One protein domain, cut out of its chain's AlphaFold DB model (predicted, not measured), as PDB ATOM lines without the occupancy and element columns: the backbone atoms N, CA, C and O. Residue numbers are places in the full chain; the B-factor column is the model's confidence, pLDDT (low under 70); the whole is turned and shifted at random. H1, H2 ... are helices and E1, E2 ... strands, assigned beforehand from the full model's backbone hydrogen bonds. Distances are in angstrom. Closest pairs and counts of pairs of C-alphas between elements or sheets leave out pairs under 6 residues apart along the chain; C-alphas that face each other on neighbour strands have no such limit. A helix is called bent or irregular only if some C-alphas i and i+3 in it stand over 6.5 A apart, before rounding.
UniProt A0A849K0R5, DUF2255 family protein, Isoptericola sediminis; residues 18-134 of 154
ATOM      1  N   VAL A  18     188.215 201.390 237.938       80.12
ATOM      2  CA  VAL A  18     189.089 200.228 238.120       80.12
ATOM      3  C   VAL A  18     190.463 200.551 237.544       80.12
ATOM      4  O   VAL A  18     190.580 201.084 236.440       80.12
ATOM      5  N   VAL A  19     191.500 200.232 238.305       83.69
ATOM      6  CA  VAL A  19     192.905 200.371 237.927       83.69
ATOM      7  C   VAL A  19     193.631 199.062 238.179       83.69
ATOM      8  O   VAL A  19     193.159 198.218 238.935       83.69
ATOM      9  N   HIS A  20     194.795 198.895 237.565       82.50
ATOM     10  CA  HIS A  20     195.645 197.744 237.847       82.50
ATOM     11  C   HIS A  20     196.916 198.180 238.556       82.50
ATOM     12  O   HIS A  20     197.653 199.027 238.052       82.50
ATOM     13  N   LEU A  21     197.191 197.591 239.713       78.00
ATOM     14  CA  LEU A  21     198.457 197.753 240.411       78.00
ATOM     15  C   LEU A  21     199.544 196.993 239.648       78.00
ATOM     16  O   LEU A  21     199.425 195.794 239.393       78.00
ATOM     17  N   LEU A  22     200.599 197.704 239.261       74.12
ATOM     18  CA  LEU A  22     201.752 197.148 238.561       74.12
ATOM     19  C   LEU A  22     202.847 196.884 239.595       74.12
ATOM     20  O   LEU A  22     203.555 197.809 239.999       74.12
ATOM     21  N   GLY A  23     202.952 195.632 240.031       61.97
ATOM     22  CA  GLY A  23     203.796 195.245 241.160       61.97
ATOM     23  C   GLY A  23     204.344 193.823 241.081       61.97
ATOM     24  O   GLY A  23     205.524 193.617 241.349       61.97
ATOM     25  N   GLU A  24     203.518 192.875 240.644       56.81
ATOM     26  CA  GLU A  24     203.897 191.474 240.435       56.81
ATOM     27  C   GLU A  24     204.004 191.136 238.937       56.81
ATOM     28  O   GLU A  24     203.695 191.964 238.075       56.81
ATOM     29  N   GLU A  25     204.419 189.904 238.609       54.69
ATOM     30  CA  GLU A  25     204.375 189.373 237.234       54.69
ATOM     31  C   GLU A  25     202.967 189.485 236.611       54.69
ATOM     32  O   GLU A  25     202.838 189.570 235.387       54.69
ATOM     33  N   VAL A  26     201.921 189.553 237.450       63.88
ATOM     34  CA  VAL A  26     200.522 189.739 237.054       63.88
ATOM     35  C   VAL A  26     199.948 191.021 237.683       63.88
ATOM     36  O   VAL A  26     199.991 191.178 238.899       63.88
ATOM     37  N   PRO A  27     199.383 191.950 236.889       70.75
ATOM     38  CA  PRO A  27     198.705 193.131 237.420       70.75
ATOM     39  C   PRO A  27     197.474 192.775 238.267       70.75
ATOM     40  O   PRO A  27     196.576 192.083 237.784       70.75
ATOM     41  N   ALA A  28     197.386 193.308 239.487       75.81
ATOM     42  CA  ALA A  28     196.246 193.085 240.380       75.81
ATOM     43  C   ALA A  28     195.161 194.161 240.178       75.81
ATOM     44  O   ALA A  28     195.499 195.347 240.095       75.81
ATOM     45  N   PRO A  29     193.870 193.798 240.070       81.19
ATOM     46  CA  PRO A  29     192.791 194.772 239.970       81.19
ATOM     47  C   PRO A  29     192.593 195.501 241.305       81.19
ATOM     48  O   PRO A  29     192.548 194.888 242.364       81.19
ATOM     49  N   ALA A  30     192.427 196.815 241.239       84.19
ATOM     50  CA  ALA A  30     192.128 197.663 242.381       84.19
ATOM     51  C   ALA A  30     191.126 198.747 241.990       84.19
ATOM     52  O   ALA A  30     191.000 199.113 240.821       84.19
ATOM     53  N   TRP A  31     190.353 199.226 242.954       88.25
ATOM     54  CA  TRP A  31     189.261 200.162 242.711       88.25
ATOM     55  C   TRP A  31     189.541 201.478 243.415       88.25
ATOM     56  O   TRP A  31     190.055 201.492 244.535       88.25
ATOM     57  N   LEU A  32     189.197 202.578 242.751       88.94
ATOM     58  CA  LEU A  32     189.419 203.927 243.248       88.94
ATOM     59  C   LEU A  32     188.121 204.572 243.710       88.94
ATOM     60  O   LEU A  32     187.151 204.621 242.961       88.94
ATOM     61  N   VAL A  33     188.140 205.166 244.894       89.88
ATOM     62  CA  VAL A  33     187.042 205.993 245.392       89.88
ATOM     63  C   VAL A  33     187.572 207.347 245.836       89.88
ATOM     64  O   VAL A  33     188.688 207.449 246.349       89.88
ATOM     65  N   ARG A  34     186.784 208.403 245.635       88.94
ATOM     66  CA  ARG A  34     187.110 209.737 246.136       88.94
ATOM     67  C   ARG A  34     186.248 210.081 247.335       88.94
ATOM     68  O   ARG A  34     185.026 210.009 247.260       88.94
ATOM     69  N   VAL A  35     186.900 210.536 248.399       88.06
ATOM     70  CA  VAL A  35     186.249 211.116 249.573       88.06
ATOM     71  C   VAL A  35     186.836 212.509 249.780       88.06
ATOM     72  O   VAL A  35     188.031 212.674 250.024       88.06
ATOM     73  N   GLY A  36     186.001 213.536 249.599       87.38
ATOM     74  CA  GLY A  36     186.447 214.929 249.587       87.38
ATOM     75  C   GLY A  36     187.432 215.212 248.447       87.38
ATOM     76  O   GLY A  36     187.107 215.051 247.267       87.38
ATOM     77  N   GLU A  37     188.647 215.640 248.788       85.38
ATOM     78  CA  GLU A  37     189.717 215.907 247.817       85.38
ATOM     79  C   GLU A  37     190.705 214.750 247.639       85.38
ATOM     80  O   GLU A  37     191.638 214.836 246.840       85.38
ATOM     81  N   GLU A  38     190.498 213.660 248.371       88.50
ATOM     82  CA  GLU A  38     191.435 212.553 248.444       88.50
ATOM     83  C   GLU A  38     190.935 211.338 247.674       88.50
ATOM     84  O   GLU A  38     189.753 210.996 247.724       88.50
ATOM     85  N   THR A  39     191.857 210.664 246.992       89.31
ATOM     86  CA  THR A  39     191.579 209.404 246.307       89.31
ATOM     87  C   THR A  39     192.139 208.247 247.122       89.31
ATOM     88  O   THR A  39     193.296 208.266 247.552       89.31
ATOM     89  N   PHE A  40     191.320 207.220 247.290       89.94
ATOM     90  CA  PHE A  40     191.643 205.986 247.983       89.94
ATOM     91  C   PHE A  40     191.575 204.830 247.002       89.94
ATOM     92  O   PHE A  40     190.761 204.830 246.082       89.94
ATOM     93  N   LEU A  41     192.453 203.862 247.202       88.12
ATOM     94  CA  LEU A  41     192.529 202.628 246.452       88.12
ATOM     95  C   LEU A  41     192.294 201.476 247.405       88.12
ATOM     96  O   LEU A  41     192.866 201.450 248.494       88.12
ATOM     97  N   ARG A  42     191.505 200.508 246.960       89.44
ATOM     98  CA  ARG A  42     191.351 199.237 247.654       89.44
ATOM     99  C   ARG A  42     191.489 198.081 246.669       89.44
ATOM    100  O   ARG A  42     191.115 198.211 245.502       89.44
ATOM    101  N   SER A  43     192.074 196.986 247.130       83.62
ATOM    102  CA  SER A  43     192.291 195.757 246.365       83.62
ATOM    103  C   SER A  43     191.724 194.576 247.145       83.62
ATOM    104  O   SER A  43     191.867 194.531 248.361       83.62
ATOM    105  N   THR A  44     191.117 193.610 246.457       74.44
ATOM    106  CA  THR A  44     190.751 192.307 247.049       74.44
ATOM    107  C   THR A  44     191.940 191.351 247.126       74.44
ATOM    108  O   THR A  44     191.818 190.249 247.644       74.44
ATOM    109  N   THR A  45     193.071 191.715 246.523       69.94
ATOM    110  CA  THR A  45     194.315 190.957 246.616       69.94
ATOM    111  C   THR A  45     195.264 191.737 247.521       69.94
ATOM    112  O   THR A  45     195.704 192.826 247.112       69.94
ATOM    113  N   PRO A  46     195.563 191.233 248.733       54.22
ATOM    114  CA  PRO A  46     196.626 191.794 249.551       54.22
ATOM    115  C   PRO A  46     197.945 191.664 248.787       54.22
ATOM    116  O   PRO A  46     198.100 190.748 247.988       54.22
ATOM    117  N   HIS A  47     198.886 192.585 249.010       55.56
ATOM    118  CA  HIS A  47     200.191 192.673 248.320       55.56
ATOM    119  C   HIS A  47     200.242 193.510 247.032       55.56
ATOM    120  O   HIS A  47     201.007 193.225 246.110       55.56
ATOM    121  N   ALA A  48     199.547 194.651 247.008       57.12
ATOM    122  CA  ALA A  48     199.979 195.759 246.159       57.12
ATOM    123  C   ALA A  48     201.473 196.023 246.423       57.12
ATOM    124  O   ALA A  48     201.823 196.401 247.538       57.12
ATOM    125  N   VAL A  49     202.363 195.778 245.453       58.56
ATOM    126  CA  VAL A  49     203.809 195.989 245.637       58.56
ATOM    127  C   VAL A  49     204.064 197.479 245.764       58.56
ATOM    128  O   VAL A  49     204.241 198.217 244.792       58.56
ATOM    129  N   VAL A  50     204.030 197.913 247.009       61.69
ATOM    130  CA  VAL A  50     204.514 199.197 247.442       61.69
ATOM    131  C   VAL A  50     205.981 198.982 247.782       61.69
ATOM    132  O   VAL A  50     206.314 198.096 248.569       61.69
ATOM    133  N   ASP A  51     206.885 199.744 247.168       67.69
ATOM    134  CA  ASP A  51     208.267 199.728 247.639       67.69
ATOM    135  C   ASP A  51     208.319 200.192 249.110       67.69
ATOM    136  O   ASP A  51     207.370 200.785 249.631       67.69
ATOM    137  N   ALA A  52     209.443 199.972 249.797       61.84
ATOM    138  CA  ALA A  52     209.594 200.356 251.208       61.84
ATOM    139  C   ALA A  52     209.377 201.866 251.481       61.84
ATOM    140  O   ALA A  52     209.408 202.303 252.628       61.84
ATOM    141  N   ARG A  53     209.210 202.688 250.437       66.06
ATOM    142  CA  ARG A  53     208.970 204.132 250.495       66.06
ATOM    143  C   ARG A  53     207.541 204.508 250.111       66.06
ATOM    144  O   ARG A  53     207.293 205.690 249.856       66.06
ATOM    145  N   GLY A  54     206.622 203.553 250.025       75.31
ATOM    146  CA  GLY A  54     205.246 203.861 249.672       75.31
ATOM    147  C   GLY A  54     205.031 204.050 248.166       75.31
ATOM    148  O   GLY A  54     204.005 204.594 247.780       75.31
ATOM    149  N   ARG A  55     205.976 203.706 247.280       81.31
ATOM    150  CA  ARG A  55     205.867 204.013 245.841       81.31
ATOM    151  C   ARG A  55     205.379 202.808 245.058       81.31
ATOM    152  O   ARG A  55     205.855 201.696 245.255       81.31
ATOM    153  N   GLY A  56     204.479 203.064 244.118       81.50
ATOM    154  CA  GLY A  56     203.951 202.054 243.210       81.50
ATOM    155  C   GLY A  56     203.655 202.627 241.830       81.50
ATOM    156  O   GLY A  56     203.807 203.827 241.571       81.50
ATOM    157  N   ARG A  57     203.205 201.754 240.931       82.94
ATOM    158  CA  ARG A  57     202.664 202.144 239.628       82.94
ATOM    159  C   ARG A  57     201.251 201.603 239.481       82.94
ATOM    160  O   ARG A  57     200.978 200.467 239.855       82.94
ATOM    161  N   VAL A  58     200.365 202.411 238.912       83.38
ATOM    162  CA  VAL A  58     199.002 202.008 238.557       83.38
ATOM    163  C   VAL A  58     198.790 202.187 237.066       83.38
ATOM    164  O   VAL A  58     199.213 203.186 236.488       83.38
ATOM    165  N   ARG A  59     198.118 201.231 236.438       82.69
ATOM    166  CA  ARG A  59     197.642 201.341 235.066       82.69
ATOM    167  C   ARG A  59     196.190 201.789 235.071       82.69
ATOM    168  O   ARG A  59     195.333 201.130 235.656       82.69
ATOM    169  N   VAL A  60     195.938 202.905 234.398       80.75
ATOM    170  CA  VAL A  60     194.610 203.471 234.157       80.75
ATOM    171  C   VAL A  60     194.349 203.395 232.657       80.75
ATOM    172  O   VAL A  60     194.958 204.133 231.875       80.75
ATOM    173  N   GLY A  61     193.492 202.466 232.236       78.25
ATOM    174  CA  GLY A  61     193.321 202.144 230.818       78.25
ATOM    175  C   GLY A  61     194.661 201.762 230.174       78.25
ATOM    176  O   GLY A  61     195.319 200.821 230.605       78.25
ATOM    177  N   ALA A  62     195.098 202.524 229.167       74.12
ATOM    178  CA  ALA A  62     196.371 202.298 228.473       74.12
ATOM    179  C   ALA A  62     197.571 203.068 229.066       74.12
ATOM    180  O   ALA A  62     198.651 203.045 228.477       74.12
ATOM    181  N   THR A  63     197.396 203.790 230.181       77.62
ATOM    182  CA  THR A  63     198.432 204.687 230.723       77.62
ATOM    183  C   THR A  63     198.934 204.235 232.086       77.62
ATOM    184  O   THR A  63     198.149 204.081 233.020       77.62
ATOM    185  N   ASP A  64     200.255 204.131 232.220       83.81
ATOM    186  CA  ASP A  64     200.922 203.860 233.493       83.81
ATOM    187  C   ASP A  64     201.187 205.171 234.239       83.81
ATOM    188  O   ASP A  64     201.673 206.154 233.672       83.81
ATOM    189  N   ARG A  65     200.859 205.194 235.528       83.12
ATOM    190  CA  ARG A  65     201.020 206.343 236.418       83.12
ATOM    191  C   ARG A  65     201.848 205.942 237.625       83.12
ATOM    192  O   ARG A  65     201.653 204.875 238.198       83.12
ATOM    193  N   HIS A  66     202.745 206.831 238.028       85.56
ATOM    194  CA  HIS A  66     203.524 206.679 239.251       85.56
ATOM    195  C   HIS A  66     202.717 207.241 240.418       85.56
ATOM    196  O   HIS A  66     202.185 208.351 240.329       85.56
ATOM    197  N   VAL A  67     202.615 206.477 241.499       85.75
ATOM    198  CA  VAL A  67     201.812 206.842 242.667       85.75
ATOM    199  C   VAL A  67     202.581 206.658 243.960       85.75
ATOM    200  O   VAL A  67     203.536 205.884 244.040       85.75
ATOM    201  N   VAL A  68     202.140 207.389 244.977       87.06
ATOM    202  CA  VAL A  68     202.467 207.110 246.371       87.06
ATOM    203  C   VAL A  68     201.219 206.552 247.039       87.06
ATOM    204  O   VAL A  68     200.145 207.147 246.940       87.06
ATOM    205  N   LEU A  69     201.389 205.406 247.685       86.00
ATOM    206  CA  LEU A  69     200.423 204.703 248.503       86.00
ATOM    207  C   LEU A  69     200.803 204.929 249.965       86.00
ATOM    208  O   LEU A  69     201.959 204.768 250.357       86.00
ATOM    209  N   SER A  70     199.839 205.358 250.762       86.81
ATOM    210  CA  SER A  70     200.001 205.530 252.204       86.81
ATOM    211  C   SER A  70     198.914 204.749 252.915       86.81
ATOM    212  O   SER A  70     197.778 204.724 252.441       86.81
ATOM    213  N   GLU A  71     199.266 204.113 254.026       86.31
ATOM    214  CA  GLU A  71     198.294 203.416 254.863       86.31
ATOM    215  C   GLU A  71     197.196 204.376 255.321       86.31
ATOM    216  O   GLU A  71     197.410 205.581 255.502       86.31
ATOM    217  N   VAL A  72     195.999 203.823 255.448       87.56
ATOM    218  CA  VAL A  72     194.811 204.539 255.890       87.56
ATOM    219  C   VAL A  72     194.515 204.109 257.319       87.56
ATOM    220  O   VAL A  72     194.639 202.935 257.651       87.56
ATOM    221  N   ALA A  73     194.141 205.069 258.162       86.19
ATOM    222  CA  ALA A  73     193.762 204.780 259.537       86.19
ATOM    223  C   ALA A  73     192.493 203.896 259.567       86.19
ATOM    224  O   ALA A  73     191.588 204.147 258.761       86.19
ATOM    225  N   PRO A  74     192.397 202.891 260.459       84.56
ATOM    226  CA  PRO A  74     191.276 201.950 260.475       84.56
ATOM    227  C   PRO A  74     189.895 202.609 260.578       84.56
ATOM    228  O   PRO A  74     188.921 202.114 260.020       84.56
ATOM    229  N   GLU A  75     189.813 203.768 261.228       87.81
ATOM    230  CA  GLU A  75     188.582 204.538 261.433       87.81
ATOM    231  C   GLU A  75     187.976 205.063 260.121       87.81
ATOM    232  O   GLU A  75     186.808 205.442 260.076       87.81
ATOM    233  N   MET A  76     188.754 205.094 259.036       89.62
ATOM    234  CA  MET A  76     188.272 205.487 257.712       89.62
ATOM    235  C   MET A  76     187.620 204.334 256.946       89.62
ATOM    236  O   MET A  76     187.016 204.593 255.906       89.62
ATOM    237  N   HIS A  77     187.752 203.080 257.391       89.12
ATOM    238  CA  HIS A  77     187.245 201.936 256.633       89.12
ATOM    239  C   HIS A  77     185.727 201.989 256.457       89.12
ATOM    240  O   HIS A  77     185.282 201.883 255.320       89.12
ATOM    241  N   ASP A  78     184.961 202.296 257.508       91.00
ATOM    242  CA  ASP A  78     183.497 202.414 257.420       91.00
ATOM    243  C   ASP A  78     183.066 203.493 256.414       91.00
ATOM    244  O   ASP A  78     182.212 203.273 255.554       91.00
ATOM    245  N   LEU A  79     183.722 204.659 256.464       92.12
ATOM    246  CA  LEU A  79     183.455 205.760 255.537       92.12
ATOM    247  C   LEU A  79     183.771 205.369 254.086       92.12
ATOM    248  O   LEU A  79     183.060 205.758 253.156       92.12
ATOM    249  N   LEU A  80     184.853 204.618 253.881       91.06
ATOM    250  CA  LEU A  80     185.251 204.145 252.560       91.06
ATOM    251  C   LEU A  80     184.320 203.051 252.050       91.06
ATOM    252  O   LEU A  80     183.986 203.068 250.868       91.06
ATOM    253  N   ASP A  81     183.861 202.149 252.908       92.31
ATOM    254  CA  ASP A  81     182.890 201.118 252.557       92.31
ATOM    255  C   ASP A  81     181.596 201.738 252.033       92.31
ATOM    256  O   ASP A  81     181.094 201.341 250.978       92.31
ATOM    257  N   ASP A  82     181.092 202.764 252.717       92.50
ATOM    258  CA  ASP A  82     179.918 203.510 252.274       92.50
ATOM    259  C   ASP A  82     180.168 204.229 250.949       92.50
ATOM    260  O   ASP A  82     179.321 204.200 250.052       92.50
ATOM    261  N   ALA A  83     181.358 204.805 250.767       90.88
ATOM    262  CA  ALA A  83     181.738 205.428 249.507       90.88
ATOM    263  C   ALA A  83     181.835 204.404 248.353       90.88
ATOM    264  O   ALA A  83     181.391 204.689 247.235       90.88
ATOM    265  N   PHE A  84     182.354 203.196 248.605       89.56
ATOM    266  CA  PHE A  84     182.397 202.098 247.633       89.56
ATOM    267  C   PHE A  84     180.989 201.607 247.281       89.56
ATOM    268  O   PHE A  84     180.670 201.469 246.095       89.56
ATOM    269  N   ARG A  85     180.117 201.415 248.278       90.69
ATOM    270  CA  ARG A  85     178.703 201.061 248.070       90.69
ATOM    271  C   ARG A  85     177.969 202.127 247.263       90.69
ATOM    272  O   ARG A  85     177.261 201.783 246.319       90.69
ATOM    273  N   ALA A  86     178.185 203.405 247.563       89.38
ATOM    274  CA  ALA A  86     177.572 204.509 246.832       89.38
ATOM    275  C   ALA A  86     178.061 204.592 245.376       89.38
ATOM    276  O   ALA A  86     177.256 204.770 244.462       89.38
ATOM    277  N   THR A  87     179.368 204.425 245.147       84.38
ATOM    278  CA  THR A  87     179.977 204.566 243.813       84.38
ATOM    279  C   THR A  87     179.666 203.371 242.910       84.38
ATOM    280  O   THR A  87     179.366 203.539 241.728       84.38
ATOM    281  N   TYR A  88     179.722 202.153 243.452       86.69
ATOM    282  CA  TYR A  88     179.727 200.925 242.655       86.69
ATOM    283  C   TYR A  88     178.570 199.975 242.947       86.69
ATOM    284  O   TYR A  88     178.293 199.102 242.121       86.69
ATOM    285  N   GLY A  89     177.866 200.135 244.070       84.81
ATOM    286  CA  GLY A  89     176.836 199.192 244.523       84.81
ATOM    287  C   GLY A  89     175.699 199.012 243.519       84.81
ATOM    288  O   GLY A  89     175.154 197.921 243.391       84.81
ATOM    289  N   ARG A  90     175.397 200.045 242.721       83.19
ATOM    290  CA  ARG A  90     174.389 199.962 241.652       83.19
ATOM    291  C   ARG A  90     174.834 199.110 240.459       83.19
ATOM    292  O   ARG A  90     173.997 198.518 239.787       83.19
ATOM    293  N   CYS A  91     176.130 199.089 240.164       79.31
ATOM    294  CA  CYS A  91     176.669 198.469 238.956       79.31
ATOM    295  C   CYS A  91     177.257 197.078 239.196       79.31
ATOM    296  O   CYS A  91     177.278 196.248 238.288       79.31
ATOM    297  N   ARG A  92     177.826 196.860 240.385       80.19
ATOM    298  CA  ARG A  92     178.627 195.682 240.734       80.19
ATOM    299  C   ARG A  92     178.380 195.268 242.197       80.19
ATOM    300  O   ARG A  92     179.342 195.202 242.954       80.19
ATOM    301  N   PRO A  93     177.129 195.006 242.615       82.94
ATOM    302  CA  PRO A  93     176.799 194.752 244.022       82.94
ATOM    303  C   PRO A  93     177.592 193.583 244.625       82.94
ATOM    304  O   PRO A  93     178.143 193.734 245.710       82.94
ATOM    305  N   ASP A  94     177.735 192.472 243.893       83.25
ATOM    306  CA  ASP A  94     178.459 191.289 244.383       83.25
ATOM    307  C   ASP A  94     179.954 191.572 244.584       83.25
ATOM    308  O   ASP A  94     180.530 191.238 245.610       83.25
ATOM    309  N   GLN A  95     180.581 192.276 243.638       82.94
ATOM    310  CA  GLN A  95     182.003 192.627 243.740       82.94
ATOM    311  C   GLN A  95     182.250 193.714 244.795       82.94
ATOM    312  O   GLN A  95     183.317 193.763 245.396       82.94
ATOM    313  N   VAL A  96     181.268 194.591 245.038       86.94
ATOM    314  CA  VAL A  96     181.331 195.551 246.147       86.94
ATOM    315  C   VAL A  96     181.307 194.830 247.486       86.94
ATOM    316  O   VAL A  96     182.026 195.258 248.379       86.94
ATOM    317  N   ALA A  97     180.529 193.753 247.629       86.38
ATOM    318  CA  ALA A  97     180.501 192.966 248.860       86.38
ATOM    319  C   ALA A  97     181.893 192.402 249.199       86.38
ATOM    320  O   ALA A  97     182.339 192.537 250.336       86.38
ATOM    321  N   ASP A  98     182.615 191.888 248.200       85.69
ATOM    322  CA  ASP A  98     184.002 191.436 248.372       85.69
ATOM    323  C   ASP A  98     184.942 192.603 248.729       85.69
ATOM    324  O   ASP A  98     185.815 192.484 249.589       85.69
ATOM    325  N   MET A  99     184.734 193.766 248.107       84.19
ATOM    326  CA  MET A  99     185.532 194.979 248.322       84.19
ATOM    327  C   MET A  99     185.299 195.663 249.675       84.19
ATOM    328  O   MET A  99     186.121 196.487 250.068       84.19
ATOM    329  N   VAL A 100     184.208 195.366 250.381       88.25
ATOM    330  CA  VAL A 100     183.925 195.871 251.742       88.25
ATOM    331  C   VAL A 100     184.138 194.799 252.813       88.25
ATOM    332  O   VAL A 100     183.655 194.931 253.929       88.25
ATOM    333  N   SER A 101     184.834 193.713 252.468       86.56
ATOM    334  CA  SER A 101     185.283 192.717 253.439       86.56
ATOM    335  C   SER A 101     186.481 193.224 254.252       86.56
ATOM    336  O   SER A 101     187.250 194.066 253.782       86.56
ATOM    337  N   ASP A 102     186.684 192.657 255.444       83.19
ATOM    338  CA  ASP A 102     187.810 193.006 256.324       83.19
ATOM    339  C   ASP A 102     189.182 192.777 255.659       83.19
ATOM    340  O   ASP A 102     190.121 193.546 255.867       83.19
ATOM    341  N   ASP A 103     189.300 191.752 254.807       80.69
ATOM    342  CA  ASP A 103     190.534 191.450 254.066       80.69
ATOM    343  C   ASP A 103     190.856 192.546 253.036       80.69
ATOM    344  O   ASP A 103     191.982 193.051 252.949       80.69
ATOM    345  N   ALA A 104     189.830 193.009 252.317       82.44
ATOM    346  CA  ALA A 104     189.962 194.137 251.408       82.44
ATOM    347  C   ALA A 104     190.227 195.445 252.176       82.44
ATOM    348  O   ALA A 104     190.999 196.285 251.708       82.44
ATOM    349  N   ALA A 105     189.649 195.623 253.370       84.31
ATOM    350  CA  ALA A 105     189.908 196.784 254.220       84.31
ATOM    351  C   ALA A 105     191.395 196.889 254.604       84.31
ATOM    352  O   ALA A 105     191.975 197.970 254.460       84.31
ATOM    353  N   ALA A 106     192.046 195.772 254.942       81.38
ATOM    354  CA  ALA A 106     193.489 195.722 255.207       81.38
ATOM    355  C   ALA A 106     194.353 196.130 253.994       81.38
ATOM    356  O   ALA A 106     195.482 196.596 254.150       81.38
ATOM    357  N   SER A 107     193.805 196.022 252.782       83.94
ATOM    358  CA  SER A 107     194.452 196.383 251.515       83.94
ATOM    359  C   SER A 107     193.999 197.753 250.989       83.94
ATOM    360  O   SER A 107     193.876 197.967 249.776       83.94
ATOM    361  N   THR A 108     193.729 198.688 251.906       88.31
ATOM    362  CA  THR A 108     193.293 200.054 251.594       88.31
ATOM    363  C   THR A 108     194.440 201.046 251.714       88.31
ATOM    364  O   THR A 108     195.073 201.173 252.761       88.31
ATOM    365  N   TYR A 109     194.647 201.833 250.662       88.75
ATOM    366  CA  TYR A 109     195.685 202.851 250.609       88.75
ATOM    367  C   TYR A 109     195.124 204.190 250.152       88.75
ATOM    368  O   TYR A 109     194.331 204.279 249.216       88.75
ATOM    369  N   ARG A 110     195.613 205.272 250.749       89.38
ATOM    370  CA  ARG A 110     195.476 206.608 250.182       89.38
ATOM    371  C   ARG A 110     196.429 206.728 249.003       89.38
ATOM    372  O   ARG A 110     197.619 206.450 249.147       89.38
ATOM    373  N   VAL A 111     195.932 207.194 247.861       88.88
ATOM    374  CA  VAL A 111     196.728 207.310 246.636       88.88
ATOM    375  C   VAL A 111     196.934 208.761 246.263       88.88
ATOM    376  O   VAL A 111     196.003 209.565 246.226       88.88
ATOM    377  N   ARG A 112     198.177 209.096 245.929       86.88
ATOM    378  CA  ARG A 112     198.527 210.389 245.347       86.88
ATOM    379  C   ARG A 112     199.346 210.193 244.081       86.88
ATOM    380  O   ARG A 112     200.246 209.353 244.046       86.88
ATOM    381  N   GLY A 113     199.041 210.990 243.058       83.69
ATOM    382  CA  GLY A 113     199.877 211.102 241.869       83.69
ATOM    383  C   GLY A 113     201.271 211.583 242.259       83.69
ATOM    384  O   GLY A 113     201.431 212.420 243.154       83.69
ATOM    385  N   ARG A 114     202.291 210.998 241.634       82.69
ATOM    386  CA  ARG A 114     203.674 211.423 241.801       82.69
ATOM    387  C   ARG A 114     204.313 211.625 240.441       82.69
ATOM    388  O   ARG A 114     204.273 210.759 239.571       82.69
ATOM    389  N   ARG A 115     205.092 212.701 240.341       77.69
ATOM    390  CA  ARG A 115     206.008 212.892 239.221       77.69
ATOM    391  C   ARG A 115     207.145 211.865 239.252       77.69
ATOM    392  O   ARG A 115     207.913 211.848 240.223       77.69
ATOM    393  N   PRO A 116     207.327 211.073 238.182       75.06
ATOM    394  CA  PRO A 116     208.482 210.199 238.071       75.06
ATOM    395  C   PRO A 116     209.770 211.011 237.932       75.06
ATOM    396  O   PRO A 116     209.800 212.084 237.318       75.06
ATOM    397  N   THR A 117     210.849 210.462 238.479       80.38
ATOM    398  CA  THR A 117     212.224 210.918 238.258       80.38
ATOM    399  C   THR A 117     212.661 210.633 236.823       80.38
ATOM    400  O   THR A 117     212.064 209.830 236.108       80.38
ATOM    401  N   VAL A 118     213.745 211.283 236.392       78.50
ATOM    402  CA  VAL A 118     214.334 211.056 235.061       78.50
ATOM    403  C   VAL A 118     214.743 209.590 234.874       78.50
ATOM    404  O   VAL A 118     214.496 209.026 233.813       78.50
ATOM    405  N   ALA A 119     215.296 208.957 235.913       77.19
ATOM    406  CA  ALA A 119     215.678 207.547 235.878       77.19
ATOM    407  C   ALA A 119     214.468 206.622 235.659       77.19
ATOM    408  O   ALA A 119     214.520 205.737 234.810       77.19
ATOM    409  N   GLU A 120     213.359 206.871 236.362       79.19
ATOM    410  CA  GLU A 120     212.112 206.108 236.198       79.19
ATOM    411  C   GLU A 120     211.544 206.266 234.779       79.19
ATOM    412  O   GLU A 120     211.177 205.275 234.154       79.19
ATOM    413  N   ARG A 121     211.579 207.481 234.211       77.88
ATOM    414  CA  ARG A 121     211.155 207.710 232.816       77.88
ATOM    415  C   ARG A 121     212.014 206.958 231.805       77.88
ATOM    416  O   ARG A 121     211.488 206.421 230.836       77.88
ATOM    417  N   LEU A 122     213.332 206.932 232.005       79.31
ATOM    418  CA  LEU A 122     214.234 206.170 231.139       79.31
ATOM    419  C   LEU A 122     213.965 204.666 231.257       79.31
ATOM    420  O   LEU A 122     213.931 203.979 230.239       79.31
ATOM    421  N   GLY A 123     213.705 204.169 232.469       75.50
ATOM    422  CA  GLY A 123     213.265 202.792 232.693       75.50
ATOM    423  C   GLY A 123     211.983 202.455 231.927       75.50
ATOM    424  O   GLY A 123     211.953 201.461 231.201       75.50
ATOM    425  N   ASP A 124     210.963 203.313 232.009       77.62
ATOM    426  CA  ASP A 124     209.699 203.138 231.282       77.62
ATOM    427  C   ASP A 124     209.921 203.113 229.754       77.62
ATOM    428  O   ASP A 124     209.350 202.276 229.048       77.62
ATOM    429  N   LEU A 125     210.814 203.961 229.227       80.00
ATOM    430  CA  LEU A 125     211.187 203.951 227.807       80.00
ATOM    431  C   LEU A 125     211.897 202.656 227.392       80.00
ATOM    432  O   LEU A 125     211.620 202.136 226.310       80.00
ATOM    433  N   VAL A 126     212.781 202.115 228.235       78.31
ATOM    434  CA  VAL A 126     213.466 200.839 227.978       78.31
ATOM    435  C   VAL A 126     212.472 199.679 227.964       78.31
ATOM    436  O   VAL A 126     212.543 198.837 227.069       78.31
ATOM    437  N   VAL A 127     211.521 199.642 228.901       76.44
ATOM    438  CA  VAL A 127     210.448 198.632 228.922       76.44
ATOM    439  C   VAL A 127     209.593 198.733 227.658       76.44
ATOM    440  O   VAL A 127     209.387 197.731 226.974       76.44
ATOM    441  N   ALA A 128     209.167 199.942 227.284       77.38
ATOM    442  CA  ALA A 128     208.383 200.173 226.071       77.38
ATOM    443  C   ALA A 128     209.152 199.824 224.785       77.38
ATOM    444  O   ALA A 128     208.555 199.406 223.789       77.38
ATOM    445  N   TRP A 129     210.472 200.012 224.779       76.44
ATOM    446  CA  TRP A 129     211.335 199.608 223.672       76.44
ATOM    447  C   TRP A 129     211.489 198.085 223.601       76.44
ATOM    448  O   TRP A 129     211.310 197.518 222.526       76.44
ATOM    449  N   ARG A 130     211.707 197.401 224.735       75.38
ATOM    450  CA  ARG A 130     211.760 195.928 224.789       75.38
ATOM    451  C   ARG A 130     210.451 195.284 224.347       75.38
ATOM    452  O   ARG A 130     210.475 194.320 223.590       75.38
ATOM    453  N   ALA A 131     209.310 195.831 224.760       73.81
ATOM    454  CA  ALA A 131     208.005 195.340 224.320       73.81
ATOM    455  C   ALA A 131     207.850 195.414 222.788       73.81
ATOM    456  O   ALA A 131     207.270 194.520 222.180       73.81
ATOM    457  N   ARG A 132     208.428 196.444 222.154       69.94
ATOM    458  CA  ARG A 132     208.446 196.595 220.690       69.94
ATOM    459  C   ARG A 132     209.396 195.628 219.989       69.94
ATOM    460  O   ARG A 132     209.084 195.187 218.889       69.94
ATOM    461  N   THR A 133     210.540 195.305 220.587       69.25
ATOM    462  CA  THR A 133     211.538 194.415 219.968       69.25
ATOM    463  C   THR A 133     211.258 192.931 220.199       69.25
ATOM    464  O   THR A 133     211.708 192.103 219.415       69.25
ATOM    465  N   THR A 134     210.482 192.586 221.230       61.19
ATOM    466  CA  THR A 134     210.183 191.194 221.619       61.19
ATOM    467  C   THR A 134     208.860 190.681 221.034       61.19
ATOM    468  O   THR A 134     208.329 189.691 221.521       61.19
TER     469      THR A 134
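AT A GLANCE: This is residues 18 to 134 of the 154 residues of the protein "DUF2255 family protein" of Isoptericola sediminis (UniProt A0A849K0R5). A closed barrel of six antiparallel strands makes the middle of this domain; the helical hairpin of H1 and H2 packs on its outside with short H3 near it, and on the far side of the barrel H4 reaches away, where residues 125 to 134 stick out. Round the ring run E1, E2, E3, E6, E5, E4 and back to E1. The printed part has 117 residues with four named helices and six named strands, in the order E1 E2 E3 E4 E5 H1 H2 H3 E6 H4, and its class is mixed. It is compact, with a radius of gyration of the C-alphas of 15.2 A, yet elongated, spanning 45 by 26 by 23 A.

HOW THE PARTS SIT: Start at the barrel: E1 is residues 18 to 22, E2 28 to 35, E3 38 to 43, E4 55 to 60, E5 63 to 71 and E6 108 to 113. E1, E2 and E3 form a meander, each strand the antiparallel neighbour of the one before; with E4 they make a Greek key, the first strand being the antiparallel neighbour of the fourth. Look for N and O within hydrogen-bond range round the ring: N 19 and O 30, 2.8 A, for E1 and E2; N 33 and O 40, 2.9 A, for E2 and E3; N 41 and O 109, 2.8 A, for E3 and E6; N 110 and O 70, 2.8 A, for E6 and E5; N 65 and O 58, 2.8 A, for the hairpin E4 and E5; N 59 and O 20, 2.8 A, for E4 and E1. H1, residues 74 to 88, is on the barrel, outside it, at a height over the sheet of 7.8 A, and runs across the strands, at 81 degrees to E2 on the local plane. The closest C-alphas of E2 and H1 are those of Val 33 and Phe 84, 6.5 A apart. H2, residues 93 to 99, touches H1 as a helical hairpin, at a shallow tilt of 24 degrees, opposite ways; the closest C-alphas, of Arg 85 and Val 96, are 6.4 A apart. H3, residues 102 to 106, is on the barrel, its closest C-alpha to E3 being Ala 104, 5.8 A from that of Ser 43. H4, residues 118 to 133, is not on the barrel and is apart from H1, H2 and H3. Every O i to N i+4 pair is within hydrogen-bond range in H2, H3 and H4, and 9 of 11 are in H1.

IN THESE COORDINATES: Find C-alpha 18 at (189.089, 200.228, 238.120), where E1 begins. E5, 24.2 A long, bends by 52 degrees at residue 66. H1, 21.3 A, is irregular, only just: C-alphas 75 and 78 are 6.8 A apart. H4, 22.6 A, ends at C-alpha 133, (211.538, 194.415, 219.968).

THE WHOLE: The C-alphas farthest apart, of Glu 75 and Thr 133, are 48.5 A apart. The printed part has no cut, and its one long link joins E3 to E4. The model's pLDDT is under 70 at residues 23 to 26, 45 to 53 and 132 to 134.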